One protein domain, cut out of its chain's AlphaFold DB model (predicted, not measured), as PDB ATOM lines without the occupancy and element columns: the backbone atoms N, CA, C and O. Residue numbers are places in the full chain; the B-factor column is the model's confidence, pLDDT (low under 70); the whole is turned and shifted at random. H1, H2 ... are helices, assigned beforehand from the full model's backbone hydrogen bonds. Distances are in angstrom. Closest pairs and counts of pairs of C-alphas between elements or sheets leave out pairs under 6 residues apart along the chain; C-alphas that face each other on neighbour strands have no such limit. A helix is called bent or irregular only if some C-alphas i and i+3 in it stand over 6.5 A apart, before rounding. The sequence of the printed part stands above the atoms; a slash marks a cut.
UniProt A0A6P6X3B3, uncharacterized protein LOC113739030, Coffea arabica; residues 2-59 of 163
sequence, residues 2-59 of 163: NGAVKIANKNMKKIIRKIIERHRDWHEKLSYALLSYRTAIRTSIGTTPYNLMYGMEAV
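This is residues 2 to 59 of the 163 residues of the protein "uncharacterized protein LOC113739030" of Coffea arabica (UniProt A0A6P6X3B3). Two longer helices, H1 and H2, make a V that opens toward H3, a short helix at the far end of H2. The second half of H1 packs on H2, while residues 2 to 7 stick out free at the open end of the V. The printed part has 58 residues with three named helices, in the order H1, H2, H3, and no named strand; its class is all helix. It is only just compact, close to loose, with a radius of gyration of the C-alphas of 12.4 A and spans of 36 by 29 by 16 A.

H1 is residues 3 to 19, 25.0 A long, and begins at C-alpha 3 at (20.043, 44.421, 3.764). H2 is residues 26 to 39, 19.8 A long, from C-alpha 26 at (-1.080, 31.718, -2.078). It is neither bent nor irregular, but only just: C-alphas 28 and 31 are 6.2 A apart. H3 is residues 49 to 54, 8.8 A long, and ends at C-alpha 54 at (24.223, 21.946, 1.509).

H1 touches H2 with residues 12 to 19 alone; the closest C-alphas, of Ile 16 and Ala 33, are 5.6 A apart. Their lines stand at a steep tilt of 60 degrees, opposite ways. H2 touches H3 with residues 37 to 39 alone; the closest C-alphas, of Arg 38 and Pro 49, are 5.0 A apart. These two are only just about perpendicular, at 72 degrees. H1 and H3 are apart. In H1 and H3 every O i to N i+4 pair is within hydrogen-bond range; in H2, 8 of 10 are.

The two C-alphas farthest apart, of Arg 22 and Gly 55, are 36.0 A apart. The printed part has no cut, and both links are short. Mean pLDDT of the printed part is 76.7; residues 19, 21 to 23, 43 and 58 to 59 are under 70.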
ATOM      1  N   ASN A   2      20.119  44.361   8.072       80.00
ATOM      2  CA  ASN A   2      19.076  43.527   7.409       80.00
ATOM      3  C   ASN A   2      18.980  43.688   5.874       80.00
ATOM      4  O   ASN A   2      17.924  43.456   5.283       80.00
ATOM      5  N   GLY A   3      20.050  44.130   5.208       84.19
ATOM      6  CA  GLY A   3      20.043  44.421   3.764       84.19
ATOM      7  C   GLY A   3      19.778  43.185   2.897       84.19
ATOM      8  O   GLY A   3      18.840  43.182   2.098       84.19
ATOM      9  N   ALA A   4      20.539  42.109   3.114       79.88
ATOM     10  CA  ALA A   4      20.423  40.863   2.354       79.88
ATOM     11  C   ALA A   4      19.033  40.217   2.497       79.88
ATOM     12  O   ALA A   4      18.393  39.876   1.501       79.88
ATOM     13  N   VAL A   5      18.507  40.155   3.725       80.81
ATOM     14  CA  VAL A   5      17.169  39.613   4.015       80.81
ATOM     15  C   VAL A   5      16.072  40.434   3.326       80.81
ATOM     16  O   VAL A   5      15.146  39.873   2.740       80.81
ATOM     17  N   LYS A   6      16.183  41.772   3.307       86.50
ATOM     18  CA  LYS A   6      15.235  42.639   2.583       86.50
ATOM     19  C   LYS A   6      15.235  42.356   1.077       86.50
ATOM     20  O   LYS A   6      14.169  42.374   0.461       86.50
ATOM     21  N   ILE A   7      16.399  42.096   0.485       85.50
ATOM     22  CA  ILE A   7      16.532  41.785  -0.946       85.50
ATOM     23  C   ILE A   7      15.950  40.399  -1.250       85.50
ATOM     24  O   ILE A   7      15.144  40.269  -2.174       85.50
ATOM     25  N   ALA A   8      16.275  39.387  -0.441       80.31
ATOM     26  CA  ALA A   8      15.720  38.041  -0.572       80.31
ATOM     27  C   ALA A   8      14.185  38.054  -0.476       80.31
ATOM     28  O   ALA A   8      13.501  37.537  -1.360       80.31
ATOM     29  N   ASN A   9      13.631  38.764   0.510       85.81
ATOM     30  CA  ASN A   9      12.184  38.898   0.680       85.81
ATOM     31  C   ASN A   9      11.520  39.626  -0.498       85.81
ATOM     32  O   ASN A   9      10.425  39.252  -0.921       85.81
ATOM     33  N   LYS A  10      12.171  40.644  -1.078       87.69
ATOM     34  CA  LYS A  10      11.682  41.303  -2.302       87.69
ATOM     35  C   LYS A  10      11.642  40.334  -3.486       87.69
ATOM     36  O   LYS A  10      10.664  40.342  -4.232       87.69
ATOM     37  N   ASN A  11      12.669  39.502  -3.647       81.69
ATOM     38  CA  ASN A  11      12.738  38.513  -4.721       81.69
ATOM     39  C   ASN A  11      11.700  37.402  -4.544       81.69
ATOM     40  O   ASN A  11      10.983  37.096  -5.494       81.69
ATOM     41  N   MET A  12      11.531  36.880  -3.327       80.06
ATOM     42  CA  MET A  12      10.496  35.890  -3.027       80.06
ATOM     43  C   MET A  12       9.100  36.437  -3.339       80.06
ATOM     44  O   MET A  12       8.319  35.797  -4.035       80.06
ATOM     45  N   LYS A  13       8.813  37.678  -2.924       82.75
ATOM     46  CA  LYS A  13       7.550  38.353  -3.251       82.75
ATOM     47  C   LYS A  13       7.335  38.497  -4.760       82.75
ATOM     48  O   LYS A  13       6.201  38.398  -5.214       82.75
ATOM     49  N   LYS A  14       8.392  38.738  -5.548       83.25
ATOM     50  CA  LYS A  14       8.298  38.782  -7.020       83.25
ATOM     51  C   LYS A  14       7.946  37.413  -7.605       83.25
ATOM     52  O   LYS A  14       7.109  37.364  -8.492       83.25
ATOM     53  N   ILE A  15       8.556  36.335  -7.116       77.19
ATOM     54  CA  ILE A  15       8.289  34.966  -7.585       77.19
ATOM     55  C   ILE A  15       6.858  34.554  -7.237       77.19
ATOM     56  O   ILE A  15       6.110  34.130  -8.107       77.19
ATOM     57  N   ILE A  16       6.453  34.761  -5.986       76.44
ATOM     58  CA  ILE A  16       5.113  34.433  -5.500       76.44
ATOM     59  C   ILE A  16       4.043  35.183  -6.306       76.44
ATOM     60  O   ILE A  16       3.099  34.568  -6.783       76.44
ATOM     61  N   ARG A  17       4.230  36.486  -6.559       76.56
ATOM     62  CA  ARG A  17       3.313  37.265  -7.409       76.56
ATOM     63  C   ARG A  17       3.206  36.760  -8.845       76.56
ATOM     64  O   ARG A  17       2.176  36.972  -9.457       76.56
ATOM     65  N   LYS A  18       4.258  36.143  -9.387       78.50
ATOM     66  CA  LYS A  18       4.224  35.570 -10.739       78.50
ATOM     67  C   LYS A  18       3.465  34.243 -10.805       78.50
ATOM     68  O   LYS A  18       3.059  33.852 -11.887       78.50
ATOM     69  N   ILE A  19       3.336  33.538  -9.682       67.50
ATOM     70  CA  ILE A  19       2.762  32.185  -9.615       67.50
ATOM     71  C   ILE A  19       1.322  32.212  -9.071       67.50
ATOM     72  O   ILE A  19       0.529  31.320  -9.358       67.50
ATOM     73  N   ILE A  20       0.981  33.209  -8.253       72.56
ATOM     74  CA  ILE A  20      -0.371  33.387  -7.726       72.56
ATOM     75  C   ILE A  20      -1.241  34.055  -8.788       72.56
ATOM     76  O   ILE A  20      -1.103  35.246  -9.045       72.56
ATOM     77  N   GLU A  21      -2.186  33.295  -9.329       64.44
ATOM     78  CA  GLU A  21      -3.265  33.809 -10.184       64.44
ATOM     79  C   GLU A  21      -4.469  34.279  -9.360       64.44
ATOM     80  O   GLU A  21      -5.068  35.311  -9.648       64.44
ATOM     81  N   ARG A  22      -4.804  33.553  -8.285       66.31
ATOM     82  CA  ARG A  22      -5.884  33.895  -7.350       66.31
ATOM     83  C   ARG A  22      -5.332  34.092  -5.951       66.31
ATOM     84  O   ARG A  22      -4.650  33.225  -5.414       66.31
ATOM     85  N   HIS A  23      -5.696  35.205  -5.318       65.56
ATOM     86  CA  HIS A  23      -5.174  35.600  -4.005       65.56
ATOM     87  C   HIS A  23      -5.487  34.596  -2.873       65.56
ATOM     88  O   HIS A  23      -4.884  34.674  -1.804       65.56
ATOM     89  N   ARG A  24      -6.410  33.648  -3.093       72.44
ATOM     90  CA  ARG A  24      -6.782  32.597  -2.130       72.44
ATOM     91  C   ARG A  24      -5.814  31.403  -2.111       72.44
ATOM     92  O   ARG A  24      -5.656  30.788  -1.062       72.44
ATOM     93  N   ASP A  25      -5.058  31.170  -3.185       73.75
ATOM     94  CA  ASP A  25      -4.255  29.943  -3.360       73.75
ATOM     95  C   ASP A  25      -2.770  30.157  -2.991       73.75
ATOM     96  O   ASP A  25      -1.890  29.343  -3.281       73.75
ATOM     97  N   TRP A  26      -2.454  31.292  -2.354       76.81
ATOM     98  CA  TRP A  26      -1.080  31.718  -2.078       76.81
ATOM     99  C   TRP A  26      -0.291  30.715  -1.232       76.81
ATOM    100  O   TRP A  26       0.907  30.541  -1.448       76.81
ATOM    101  N   HIS A  27      -0.961  30.059  -0.288       78.50
ATOM    102  CA  HIS A  27      -0.369  29.112   0.648       78.50
ATOM    103  C   HIS A  27       0.067  27.820  -0.061       78.50
ATOM    104  O   HIS A  27       1.167  27.327   0.187       78.50
ATOM    105  N   GLU A  28      -0.715  27.335  -1.029       77.12
ATOM    106  CA  GLU A  28      -0.332  26.198  -1.871       77.12
ATOM    107  C   GLU A  28       0.831  26.566  -2.800       77.12
ATOM    108  O   GLU A  28       1.816  25.831  -2.909       77.12
ATOM    109  N   LYS A  29       0.761  27.747  -3.431       77.06
ATOM    110  CA  LYS A  29       1.779  28.245  -4.374       77.06
ATOM    111  C   LYS A  29       3.096  28.649  -3.705       77.06
ATOM    112  O   LYS A  29       4.138  28.656  -4.365       77.06
ATOM    113  N   LEU A  30       3.082  28.940  -2.403       80.56
ATOM    114  CA  LEU A  30       4.268  29.321  -1.636       80.56
ATOM    115  C   LEU A  30       5.337  28.225  -1.652       80.56
ATOM    116  O   LEU A  30       6.519  28.522  -1.825       80.56
ATOM    117  N   SER A  31       4.925  26.964  -1.515       77.56
ATOM    118  CA  SER A  31       5.833  25.812  -1.547       77.56
ATOM    119  C   SER A  31       6.601  25.720  -2.878       77.56
ATOM    120  O   SER A  31       7.824  25.564  -2.892       77.56
ATOM    121  N   TYR A  32       5.908  25.937  -3.998       74.00
ATOM    122  CA  TYR A  32       6.490  25.959  -5.341       74.00
ATOM    123  C   TYR A  32       7.408  27.166  -5.558       74.00
ATOM    124  O   TYR A  32       8.508  27.025  -6.098       74.00
ATOM    125  N   ALA A  33       7.005  28.349  -5.088       80.00
ATOM    126  CA  ALA A  33       7.841  29.544  -5.132       80.00
ATOM    127  C   ALA A  33       9.159  29.349  -4.362       80.00
ATOM    128  O   ALA A  33      10.229  29.660  -4.887       80.00
ATOM    129  N   LEU A  34       9.098  28.777  -3.158       82.81
ATOM    130  CA  LEU A  34      10.272  28.458  -2.343       82.81
ATOM    131  C   LEU A  34      11.203  27.464  -3.035       82.81
ATOM    132  O   LEU A  34      12.417  27.675  -3.055       82.81
ATOM    133  N   LEU A  35      10.644  26.408  -3.629       77.50
ATOM    134  CA  LEU A  35      11.423  25.413  -4.356       77.50
ATOM    135  C   LEU A  35      12.161  26.049  -5.540       77.50
ATOM    136  O   LEU A  35      13.377  25.923  -5.635       77.50
ATOM    137  N   SER A  36      11.451  26.820  -6.370       77.38
ATOM    138  CA  SER A  36      12.047  27.533  -7.508       77.38
ATOM    139  C   SER A  36      13.121  28.540  -7.083       77.38
ATOM    140  O   SER A  36      14.105  28.761  -7.788       77.38
ATOM    141  N   TYR A  37      12.964  29.156  -5.907       81.38
ATOM    142  CA  TYR A  37      13.962  30.074  -5.379       81.38
ATOM    143  C   TYR A  37      15.255  29.343  -5.008       81.38
ATOM    144  O   TYR A  37      16.332  29.836  -5.342       81.38
ATOM    145  N   ARG A  38      15.137  28.175  -4.363       78.94
ATOM    146  CA  ARG A  38      16.264  27.361  -3.886       78.94
ATOM    147  C   ARG A  38      17.043  26.687  -5.013       78.94
ATOM    148  O   ARG A  38      18.259  26.576  -4.895       78.94
ATOM    149  N   THR A  39      16.368  26.256  -6.076       70.62
ATOM    150  CA  THR A  39      16.983  25.484  -7.169       70.62
ATOM    151  C   THR A  39      17.446  26.339  -8.346       70.62
ATOM    152  O   THR A  39      18.259  25.885  -9.139       70.62
ATOM    153  N   ALA A  40      16.972  27.581  -8.484       76.00
ATOM    154  CA  ALA A  40      17.420  28.453  -9.565       76.00
ATOM    155  C   ALA A  40      18.772  29.108  -9.248       76.00
ATOM    156  O   ALA A  40      18.947  29.715  -8.183       76.00
ATOM    157  N   ILE A  41      19.688  29.053 -10.217       72.19
ATOM    158  CA  ILE A  41      20.980  29.742 -10.163       72.19
ATOM    159  C   ILE A  41      20.726  31.243 -10.021       72.19
ATOM    160  O   ILE A  41      19.927  31.838 -10.751       72.19
ATOM    161  N   ARG A  42      21.387  31.871  -9.049       75.69
ATOM    162  CA  ARG A  42      21.269  33.310  -8.819       75.69
ATOM    163  C   ARG A  42      22.458  34.006  -9.440       75.69
ATOM    164  O   ARG A  42      23.575  33.793  -9.003       75.69
ATOM    165  N   THR A  43      22.213  34.910 -10.382       69.62
ATOM    166  CA  THR A  43      23.263  35.681 -11.068       69.62
ATOM    167  C   THR A  43      24.179  36.434 -10.097       69.62
ATOM    168  O   THR A  43      25.360  36.580 -10.363       69.62
ATOM    169  N   SER A  44      23.660  36.862  -8.941       71.00
ATOM    170  CA  SER A  44      24.446  37.538  -7.900       71.00
ATOM    171  C   SER A  44      25.358  36.611  -7.086       71.00
ATOM    172  O   SER A  44      26.237  37.107  -6.396       71.00
ATOM    173  N   ILE A  45      25.102  35.299  -7.091       71.31
ATOM    174  CA  ILE A  45      25.834  34.288  -6.304       71.31
ATOM    175  C   ILE A  45      26.594  33.323  -7.238       71.31
ATOM    176  O   ILE A  45      27.503  32.629  -6.806       71.31
ATOM    177  N   GLY A  46      26.226  33.243  -8.519       78.62
ATOM    178  CA  GLY A  46      26.792  32.310  -9.500       78.62
ATOM    179  C   GLY A  46      26.343  30.854  -9.322       78.62
ATOM    180  O   GLY A  46      26.524  30.049 -10.224       78.62
ATOM    181  N   THR A  47      25.706  30.518  -8.198       75.56
ATOM    182  CA  THR A  47      25.228  29.166  -7.878       75.56
ATOM    183  C   THR A  47      23.796  29.190  -7.329       75.56
ATOM    184  O   THR A  47      23.180  30.252  -7.159       75.56
ATOM    185  N   THR A  48      23.214  28.013  -7.105       80.25
ATOM    186  CA  THR A  48      21.884  27.872  -6.507       80.25
ATOM    187  C   THR A  48      21.967  28.077  -4.987       80.25
ATOM    188  O   THR A  48      22.929  27.633  -4.354       80.25
ATOM    189  N   PRO A  49      20.972  28.725  -4.349       82.00
ATOM    190  CA  PRO A  49      20.945  28.846  -2.891       82.00
ATOM    191  C   PRO A  49      20.978  27.497  -2.158       82.00
ATOM    192  O   PRO A  49      21.481  27.422  -1.042       82.00
ATOM    193  N   TYR A  50      20.452  26.434  -2.772       76.38
ATOM    194  CA  TYR A  50      20.522  25.076  -2.232       76.38
ATOM    195  C   TYR A  50      21.960  24.542  -2.194       76.38
ATOM    196  O   TYR A  50      22.387  24.035  -1.160       76.38
ATOM    197  N   ASN A  51      22.721  24.730  -3.278       77.75
ATOM    198  CA  ASN A  51      24.126  24.331  -3.333       77.75
ATOM    199  C   ASN A  51      24.974  25.107  -2.317       77.75
ATOM    200  O   ASN A  51      25.824  24.533  -1.651       77.75
ATOM    201  N   LEU A  52      24.668  26.386  -2.094       81.19
ATOM    202  CA  LEU A  52      25.331  27.161  -1.044       81.19
ATOM    203  C   LEU A  52      25.045  26.630   0.375       81.19
ATOM    204  O   LEU A  52      25.906  26.712   1.242       81.19
ATOM    205  N   MET A  53      23.838  26.118   0.627       77.06
ATOM    206  CA  MET A  53      23.419  25.679   1.962       77.06
ATOM    207  C   MET A  53      23.874  24.257   2.302       77.06
ATOM    208  O   MET A  53      24.142  23.973   3.465       77.06
ATOM    209  N   TYR A  54      23.948  23.373   1.306       79.62
ATOM    210  CA  TYR A  54      24.223  21.946   1.509       79.62
ATOM    211  C   TYR A  54      25.494  21.446   0.813       79.62
ATOM    212  O   TYR A  54      25.850  20.285   0.982       79.62
ATOM    213  N   GLY A  55      26.166  22.285   0.022       77.56
ATOM    214  CA  GLY A  55      27.373  21.913  -0.724       77.56
ATOM    215  C   GLY A  55      27.134  20.947  -1.887       77.56
ATOM    216  O   GLY A  55      28.094  20.382  -2.399       77.56
ATOM    217  N   MET A  56      25.876  20.720  -2.287       75.88
ATOM    218  CA  MET A  56      25.515  19.823  -3.388       75.88
ATOM    219  C   MET A  56      24.481  20.449  -4.323       75.88
ATOM    220  O   MET A  56      23.616  21.221  -3.900       75.88
ATOM    221  N   GLU A  57      24.531  20.080  -5.602       70.81
ATOM    222  CA  GLU A  57      23.556  20.538  -6.585       70.81
ATOM    223  C   GLU A  57      22.136  20.045  -6.250       70.81
ATOM    224  O   GLU A  57      21.925  18.940  -5.742       70.81
ATOM    225  N   ALA A  58      21.140  20.904  -6.481       63.25
ATOM    226  CA  ALA A  58      19.760  20.610  -6.132       63.25
ATOM    227  C   ALA A  58      19.150  19.605  -7.115       63.25
ATOM    228  O   ALA A  58      18.670  19.980  -8.182       63.25
ATOM    229  N   VAL A  59      19.099  18.341  -6.712       59.75
ATOM    230  CA  VAL A  59      18.367  17.291  -7.420       59.75
ATOM    231  C   VAL A  59      16.858  17.486  -7.211       59.75
ATOM    232  O   VAL A  59      16.339  17.388  -6.096       59.75
TER     233      VAL A  59